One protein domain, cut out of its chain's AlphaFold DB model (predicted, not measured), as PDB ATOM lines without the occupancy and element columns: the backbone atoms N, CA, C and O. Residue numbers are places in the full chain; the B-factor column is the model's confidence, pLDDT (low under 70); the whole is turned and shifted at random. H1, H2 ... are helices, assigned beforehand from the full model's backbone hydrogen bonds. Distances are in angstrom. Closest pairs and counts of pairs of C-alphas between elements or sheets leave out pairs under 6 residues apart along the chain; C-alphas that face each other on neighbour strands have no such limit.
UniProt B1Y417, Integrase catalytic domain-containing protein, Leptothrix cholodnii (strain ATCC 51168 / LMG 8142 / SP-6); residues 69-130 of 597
ATOM      1  N   ASP A  69       4.834   2.710  40.620       86.31
ATOM      2  CA  ASP A  69       5.116   3.097  42.000       86.31
ATOM      3  C   ASP A  69       5.744   4.492  42.091       86.31
ATOM      4  O   ASP A  69       5.305   5.286  42.922       86.31
ATOM      5  N   ASP A  70       6.638   4.864  41.166       89.06
ATOM      6  CA  ASP A  70       7.159   6.235  41.059       89.06
ATOM      7  C   ASP A  70       6.009   7.223  40.810       89.06
ATOM      8  O   ASP A  70       5.922   8.272  41.452       89.06
ATOM      9  N   LEU A  71       5.083   6.883  39.904       90.25
ATOM     10  CA  LEU A  71       3.900   7.706  39.632       90.25
ATOM     11  C   LEU A  71       2.992   7.829  40.867       90.25
ATOM     12  O   LEU A  71       2.548   8.931  41.197       90.25
ATOM     13  N   ARG A  72       2.737   6.729  41.585       90.94
ATOM     14  CA  ARG A  72       1.951   6.752  42.829       90.94
ATOM     15  C   ARG A  72       2.619   7.606  43.898       90.94
ATOM     16  O   ARG A  72       1.927   8.378  44.553       90.94
ATOM     17  N   LEU A  73       3.938   7.526  44.039       92.12
ATOM     18  CA  LEU A  73       4.675   8.279  45.046       92.12
ATOM     19  C   LEU A  73       4.692   9.783  44.743       92.12
ATOM     20  O   LEU A  73       4.479  10.603  45.642       92.12
ATOM     21  N   ILE A  74       4.856  10.156  43.469       90.56
ATOM     22  CA  ILE A  74       4.709  11.547  43.018       90.56
ATOM     23  C   ILE A  74       3.284  12.046  43.294       90.56
ATOM     24  O   ILE A  74       3.116  13.144  43.831       90.56
ATOM     25  N   SER A  75       2.261  11.248  42.976       90.06
ATOM     26  CA  SER A  75       0.858  11.592  43.235       90.06
ATOM     27  C   SER A  75       0.567  11.766  44.730       90.06
ATOM     28  O   SER A  75       0.039  12.801  45.136       90.06
ATOM     29  N   ALA A  76       0.995  10.815  45.567       89.81
ATOM     30  CA  ALA A  76       0.831  10.851  47.018       89.81
ATOM     31  C   ALA A  76       1.498  12.085  47.640       89.81
ATOM     32  O   ALA A  76       0.895  12.770  48.464       89.81
ATOM     33  N   THR A  77       2.705  12.428  47.186       90.62
ATOM     34  CA  THR A  77       3.432  13.623  47.639       90.62
ATOM     35  C   THR A  77       2.681  14.906  47.289       90.62
ATOM     36  O   THR A  77       2.588  15.829  48.100       90.62
ATOM     37  N   LEU A  78       2.115  14.977  46.083       88.69
ATOM     38  CA  LEU A  78       1.332  16.134  45.665       88.69
ATOM     39  C   LEU A  78       0.007  16.241  46.431       88.69
ATOM     40  O   LEU A  78      -0.358  17.351  46.823       88.69
ATOM     41  N   LEU A  79      -0.669  15.120  46.700       86.06
ATOM     42  CA  LEU A  79      -1.881  15.077  47.523       86.06
ATOM     43  C   LEU A  79      -1.607  15.519  48.965       86.06
ATOM     44  O   LEU A  79      -2.332  16.365  49.481       86.06
ATOM     45  N   ALA A  80      -0.524  15.030  49.575       86.56
ATOM     46  CA  ALA A  80      -0.113  15.408  50.929       86.56
ATOM     47  C   ALA A  80       0.268  16.895  51.048       86.56
ATOM     48  O   ALA A  80       0.188  17.478  52.124       86.56
ATOM     49  N   SER A  81       0.666  17.532  49.943       84.94
ATOM     50  CA  SER A  81       1.010  18.957  49.916       84.94
ATOM     51  C   SER A  81      -0.200  19.902  49.855       84.94
ATOM     52  O   SER A  81      -0.014  21.114  49.725       84.94
ATOM     53  N   ARG A  82      -1.436  19.393  49.876       80.19
ATOM     54  CA  ARG A  82      -2.646  20.226  49.797       80.19
ATOM     55  C   ARG A  82      -3.038  20.772  51.167       80.19
ATOM     56  O   ARG A  82      -2.783  20.156  52.195       80.19
ATOM     57  N   ARG A  83      -3.676  21.942  51.166       75.25
ATOM     58  CA  ARG A  83      -4.410  22.457  52.332       75.25
ATOM     59  C   ARG A  83      -5.829  21.897  52.366       75.25
ATOM     60  O   ARG A  83      -6.343  21.472  51.334       75.25
ATOM     61  N   ASP A  84      -6.486  22.051  53.514       64.81
ATOM     62  CA  ASP A  84      -7.905  21.723  53.715       64.81
ATOM     63  C   ASP A  84      -8.839  22.463  52.742       64.81
ATOM     64  O   ASP A  84      -9.894  21.955  52.389       64.81
ATOM     65  N   ASN A  85      -8.435  23.639  52.242       61.72
ATOM     66  CA  ASN A  85      -9.160  24.380  51.201       61.72
ATOM     67  C   ASN A  85      -8.805  23.937  49.772       61.72
ATOM     68  O   ASN A  85      -8.913  24.725  48.832       61.72
ATOM     69  N   GLU A  86      -8.295  22.716  49.623       67.31
ATOM     70  CA  GLU A  86      -8.003  22.057  48.355       67.31
ATOM     71  C   GLU A  86      -6.887  22.673  47.495       67.31
ATOM     72  O   GLU A  86      -6.493  22.086  46.478       67.31
ATOM     73  N   LYS A  87      -6.301  23.798  47.925       75.75
ATOM     74  CA  LYS A  87      -5.201  24.468  47.229       75.75
ATOM     75  C   LYS A  87      -3.935  23.610  47.252       75.75
ATOM     76  O   LYS A  87      -3.394  23.298  48.315       75.75
ATOM     77  N   GLN A  88      -3.417  23.300  46.067       76.31
ATOM     78  CA  GLN A  88      -2.134  22.624  45.892       76.31
ATOM     79  C   GLN A  88      -0.973  23.575  46.225       76.31
ATOM     80  O   GLN A  88      -0.855  24.646  45.625       76.31
ATOM     81  N   LEU A  89      -0.108  23.196  47.176       81.69
ATOM     82  CA  LEU A  89       1.042  24.022  47.566       81.69
ATOM     83  C   LEU A  89       2.297  23.705  46.754       81.69
ATOM     84  O   LEU A  89       3.044  24.616  46.397       81.69
ATOM     85  N   TRP A  90       2.568  22.426  46.476       88.06
ATOM     86  CA  TRP A  90       3.761  22.034  45.728       88.06
ATOM     87  C   TRP A  90       3.460  21.887  44.241       88.06
ATOM     88  O   TRP A  90       2.525  21.200  43.842       88.06
ATOM     89  N   SER A  91       4.305  22.484  43.397       87.19
ATOM     90  CA  SER A  91       4.273  22.216  41.959       87.19
ATOM     91  C   SER A  91       4.782  20.802  41.658       87.19
ATOM     92  O   SER A  91       5.621  20.264  42.385       87.19
ATOM     93  N   GLY A  92       4.349  20.221  40.534       85.75
ATOM     94  CA  GLY A  92       4.847  18.914  40.082       85.75
ATOM     95  C   GLY A  92       6.371  18.869  39.944       85.75
ATOM     96  O   GLY A  92       7.002  17.892  40.335       85.75
ATOM     97  N   LYS A  93       6.987  19.965  39.474       90.81
ATOM     98  CA  LYS A  93       8.450  20.095  39.398       90.81
ATOM     99  C   LYS A  93       9.104  20.018  40.779       90.81
ATOM    100  O   LYS A  93      10.091  19.309  40.938       90.81
ATOM    101  N   ARG A  94       8.550  20.711  41.780       91.00
ATOM    102  CA  ARG A  94       9.067  20.679  43.156       91.00
ATOM    103  C   ARG A  94       8.951  19.282  43.766       91.00
ATOM    104  O   ARG A  94       9.931  18.810  44.326       91.00
ATOM    105  N   ALA A  95       7.796  18.628  43.627       90.50
ATOM    106  CA  ALA A  95       7.578  17.282  44.158       90.50
ATOM    107  C   ALA A  95       8.528  16.248  43.532       90.50
ATOM    108  O   ALA A  95       9.175  15.502  44.258       90.50
ATOM    109  N   VAL A  96       8.688  16.262  42.205       91.19
ATOM    110  CA  VAL A  96       9.624  15.366  41.501       91.19
ATOM    111  C   VAL A  96      11.068  15.611  41.944       91.19
ATOM    112  O   VAL A  96      11.787  14.659  42.234       91.19
ATOM    113  N   ASN A  97      11.497  16.874  42.045       91.62
ATOM    114  CA  ASN A  97      12.856  17.197  42.482       91.62
ATOM    115  C   ASN A  97      13.118  16.755  43.927       91.62
ATOM    116  O   ASN A  97      14.184  16.216  44.209       91.62
ATOM    117  N   ALA A  98      12.153  16.958  44.829       91.75
ATOM    118  CA  ALA A  98      12.267  16.522  46.215       91.75
ATOM    119  C   ALA A  98      12.361  14.992  46.317       91.75
ATOM    120  O   ALA A  98      13.244  14.485  46.999       91.75
ATOM    121  N   LEU A  99      11.507  14.253  45.603       92.69
ATOM    122  CA  LEU A  99      11.531  12.787  45.614       92.69
ATOM    123  C   LEU A  99      12.840  12.220  45.051       92.69
ATOM    124  O   LEU A  99      13.392  11.291  45.633       92.69
ATOM    125  N   ARG A 100      13.387  12.817  43.984       92.00
ATOM    126  CA  ARG A 100      14.711  12.444  43.454       92.00
ATOM    127  C   ARG A 100      15.837  12.729  44.432       92.00
ATOM    128  O   ARG A 100      16.686  11.873  44.640       92.00
ATOM    129  N   ALA A 101      15.838  13.915  45.039       91.00
ATOM    130  CA  ALA A 101      16.865  14.300  46.004       91.00
ATOM    131  C   ALA A 101      16.887  13.371  47.230       91.00
ATOM    132  O   ALA A 101      17.940  13.172  47.821       91.00
ATOM    133  N   ASN A 102      15.742  12.776  47.577       91.12
ATOM    134  CA  ASN A 102      15.626  11.781  48.644       91.12
ATOM    135  C   ASN A 102      15.826  10.329  48.159       91.12
ATOM    136  O   ASN A 102      15.624   9.404  48.936       91.12
ATOM    137  N   GLY A 103      16.185  10.107  46.888       88.75
ATOM    138  CA  GLY A 103      16.397   8.769  46.325       88.75
ATOM    139  C   GLY A 103      15.131   7.907  46.232       88.75
ATOM    140  O   GLY A 103      15.228   6.691  46.109       88.75
ATOM    141  N   LEU A 104      13.947   8.521  46.312       89.12
ATOM    142  CA  LEU A 104      12.663   7.819  46.393       89.12
ATOM    143  C   LEU A 104      12.049   7.481  45.027       89.12
ATOM    144  O   LEU A 104      11.155   6.647  44.952       89.12
ATOM    145  N   ILE A 105      12.506   8.139  43.959       88.56
ATOM    146  CA  ILE A 105      12.165   7.806  42.570       88.56
ATOM    147  C   ILE A 105      13.443   7.811  41.733       88.56
ATOM    148  O   ILE A 105      14.295   8.685  41.915       88.56
ATOM    149  N   SER A 106      13.565   6.871  40.796       82.56
ATOM    150  CA  SER A 106      14.762   6.703  39.950       82.56
ATOM    151  C   SER A 106      14.542   7.127  38.494       82.56
ATOM    152  O   SER A 106      15.428   6.996  37.655       82.56
ATOM    153  N   THR A 107      13.343   7.607  38.157       81.50
ATOM    154  CA  THR A 107      13.017   8.052  36.800       81.50
ATOM    155  C   THR A 107      13.751   9.341  36.404       81.50
ATOM    156  O   THR A 107      13.658  10.358  37.092       81.50
ATOM    157  N   GLU A 108      14.381   9.340  35.227       81.81
ATOM    158  CA  GLU A 108      15.057  10.505  34.620       81.81
ATOM    159  C   GLU A 108      14.127  11.370  33.744       81.81
ATOM    160  O   GLU A 108      14.535  12.368  33.146       81.81
ATOM    161  N   LEU A 109      12.838  11.021  33.646       85.38
ATOM    162  CA  LEU A 109      11.890  11.746  32.793       85.38
ATOM    163  C   LEU A 109      11.655  13.183  33.269       85.38
ATOM    164  O   LEU A 109      11.559  13.458  34.458       85.38
ATOM    165  N   SER A 110      11.468  14.132  32.353       86.81
ATOM    166  CA  SER A 110      11.155  15.507  32.761       86.81
ATOM    167  C   SER A 110       9.865  15.575  33.595       86.81
ATOM    168  O   SER A 110       8.919  14.812  33.378       86.81
ATOM    169  N   SER A 111       9.784  16.529  34.529       86.81
ATOM    170  CA  SER A 111       8.606  16.688  35.397       86.81
ATOM    171  C   SER A 111       7.311  16.877  34.591       86.81
ATOM    172  O   SER A 111       6.267  16.370  34.981       86.81
ATOM    173  N   GLY A 112       7.374  17.553  33.436       85.69
ATOM    174  CA  GLY A 112       6.226  17.711  32.533       85.69
ATOM    175  C   GLY A 112       5.775  16.393  31.891       85.69
ATOM    176  O   GLY A 112       4.575  16.132  31.781       85.69
ATOM    177  N   ARG A 113       6.722  15.517  31.528       86.12
ATOM    178  CA  ARG A 113       6.411  14.182  31.004       86.12
ATOM    179  C   ARG A 113       5.804  13.287  32.083       86.12
ATOM    180  O   ARG A 113       4.844  12.582  31.791       86.12
ATOM    181  N   LEU A 114       6.300  13.371  33.319       88.44
ATOM    182  CA  LEU A 114       5.739  12.660  34.472       88.44
ATOM    183  C   LEU A 114       4.322  13.136  34.810       88.44
ATOM    184  O   LEU A 114       3.447  12.306  35.003       88.44
ATOM    185  N   LEU A 115       4.049  14.445  34.789       87.94
ATOM    186  CA  LEU A 115       2.689  14.975  34.973       87.94
ATOM    187  C   LEU A 115       1.719  14.510  33.877       87.94
ATOM    188  O   LEU A 115       0.560  14.223  34.163       87.94
ATOM    189  N   THR A 116       2.191  14.408  32.630       86.75
ATOM    190  CA  THR A 116       1.393  13.837  31.529       86.75
ATOM    191  C   THR A 116       1.089  12.365  31.802       86.75
ATOM    192  O   THR A 116      -0.065  11.962  31.740       86.75
ATOM    193  N   LYS A 117       2.094  11.586  32.218       88.81
ATOM    194  CA  LYS A 117       1.913  10.183  32.605       88.81
ATOM    195  C   LYS A 117       0.979  10.016  33.805       88.81
ATOM    196  O   LYS A 117       0.150   9.119  33.794       88.81
ATOM    197  N   LEU A 118       1.032  10.899  34.799       89.31
ATOM    198  CA  LEU A 118       0.049  10.898  35.885       89.31
ATOM    199  C   LEU A 118      -1.375  11.077  35.354       89.31
ATOM    200  O   LEU A 118      -2.266  10.381  35.823       89.31
ATOM    201  N   ARG A 119      -1.592  11.953  34.364       89.56
ATOM    202  CA  ARG A 119      -2.913  12.123  33.736       89.56
ATOM    203  C   ARG A 119      -3.355  10.894  32.946       89.56
ATOM    204  O   ARG A 119      -4.496  10.467  33.111       89.56
ATOM    205  N   ASP A 120      -2.450  10.320  32.151       87.62
ATOM    206  CA  ASP A 120      -2.695   9.099  31.365       87.62
ATOM    207  C   ASP A 120      -3.099   7.917  32.265       87.62
ATOM    208  O   ASP A 120      -3.883   7.064  31.861       87.62
ATOM    209  N   HIS A 121      -2.572   7.873  33.492       87.06
ATOM    210  CA  HIS A 121      -2.819   6.814  34.472       87.06
ATOM    211  C   HIS A 121      -3.867   7.177  35.542       87.06
ATOM    212  O   HIS A 121      -4.002   6.444  36.518       87.06
ATOM    213  N   HIS A 122      -4.599   8.288  35.391       87.06
ATOM    214  CA  HIS A 122      -5.600   8.765  36.362       87.06
ATOM    215  C   HIS A 122      -5.063   9.028  37.782       87.06
ATOM    216  O   HIS A 122      -5.801   8.969  38.758       87.06
ATOM    217  N   LEU A 123      -3.773   9.342  37.906       89.19
ATOM    218  CA  LEU A 123      -3.082   9.657  39.162       89.19
ATOM    219  C   LEU A 123      -2.793  11.158  39.316       89.19
ATOM    220  O   LEU A 123      -2.100  11.565  40.252       89.19
ATOM    221  N   HIS A 124      -3.272  12.006  38.403       88.44
ATOM    222  CA  HIS A 124      -3.095  13.448  38.533       88.44
ATOM    223  C   HIS A 124      -4.001  14.011  39.635       88.44
ATOM    224  O   HIS A 124      -5.169  13.642  39.734       88.44
ATOM    225  N   VAL A 125      -3.489  14.960  40.425       82.31
ATOM    226  CA  VAL A 125      -4.216  15.554  41.563       82.31
ATOM    227  C   VAL A 125      -5.583  16.091  41.150       82.31
ATOM    228  O   VAL A 125      -6.564  15.811  41.824       82.31
ATOM    229  N   GLU A 126      -5.673  16.798  40.021       81.31
ATOM    230  CA  GLU A 126      -6.948  17.323  39.502       81.31
ATOM    231  C   GLU A 126      -7.984  16.220  39.243       81.31
ATOM    232  O   GLU A 126      -9.162  16.450  39.480       81.31
ATOM    233  N   GLN A 127      -7.566  15.034  38.780       82.62
ATOM    234  CA  GLN A 127      -8.464  13.896  38.525       82.62
ATOM    235  C   GLN A 127      -8.876  13.215  39.832       82.62
ATOM    236  O   GLN A 127     -10.041  12.894  40.024       82.62
ATOM    237  N   MET A 128      -7.926  13.047  40.751       80.12
ATOM    238  CA  MET A 128      -8.157  12.440  42.067       80.12
ATOM    239  C   MET A 128      -8.982  13.338  43.000       80.12
ATOM    240  O   MET A 128      -9.566  12.854  43.963       80.12
ATOM    241  N   SER A 129      -9.014  14.643  42.716       75.00
ATOM    242  CA  SER A 129      -9.811  15.642  43.439       75.00
ATOM    243  C   SER A 129     -11.189  15.858  42.823       75.00
ATOM    244  O   SER A 129     -11.949  16.673  43.332       75.00
ATOM    245  N   GLN A 130     -11.514  15.176  41.718       76.62
ATOM    246  CA  GLN A 130     -12.867  15.245  41.181       76.62
ATOM    247  C   GLN A 130     -13.855  14.673  42.203       76.62
ATOM    248  O   GLN A 130     -13.526  13.716  42.915       76.62
TER     249      GLN A 130
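Overview. This is residues 69 to 130 of the 597 residues of the protein "Integrase catalytic domain-containing protein" of Leptothrix cholodnii (strain ATCC 51168 / LMG 8142 / SP-6) (UniProt B1Y417). Three helices, H1, H2 and H3, pack on one another in a small crossed cluster, each touching the other two and no two of them side by side. A short helix of four residues, H4, lies near residues 75 to 79 of H1, and the long loop from H1 to H2 reaches to one end of the longest axis at Asn 85. The printed part has 62 residues with four named helices in the order H1, H2, H3, H4 and no named strand; its class is all helix. It is compact, with a radius of gyration of the C-alphas of 10.9 A and spans of 32 by 23 by 17 A.

Arrangement. H1, residues 69 to 80, is the hub, touching three other helices. With residues 74 to 78 alone it touches H2, residues 92 to 101, at a steep tilt of 62 degrees, opposite ways; their closest C-alphas, of Ile 74 and Val 96, are 6.4 A apart. With residues 71 to 75 alone H1 touches H3, residues 111 to 120, about perpendicular at 84 degrees; the closest C-alphas, of Leu 71 and Leu 118, are 6.2 A apart. H2 and H3 touch, closest at the C-alphas of Lys 93 and Ser 111, 5.3 A apart, opposite ways at a steep tilt of 68 degrees, only just short of about perpendicular. H4, residues 125 to 128, only just touches H1, with 3 pairs of C-alphas within 8 A, the closest those of Leu 79 and Val 125 at 6.4 A. H3 and H4 are close but not clearly touching, and H2 and H4 are apart. In H1, H2 and H3 every O i to N i+4 pair is within hydrogen-bond range; H4 is too short for such a pair, and its one O i to N i+3 pair is within range.

Along the chain. H1 begins at C-alpha 69 (5.116, 3.097, 42.000) and is 16.1 A long. H2 and H3 are each 14.2 A from first to last C-alpha. H4 ends at C-alpha 128 (-8.157, 12.440, 42.067).

Size, cuts and confidence. The C-alphas farthest apart, of Asn 85 and Glu 108, are 32.5 A apart. The printed part has no cut. The link from H1 to H2 is long, with 11 residues, that from H2 to H3 short and that from H3 to H4 tight. The mean pLDDT of the printed part is 85.6; residues 84 to 86 are under 70.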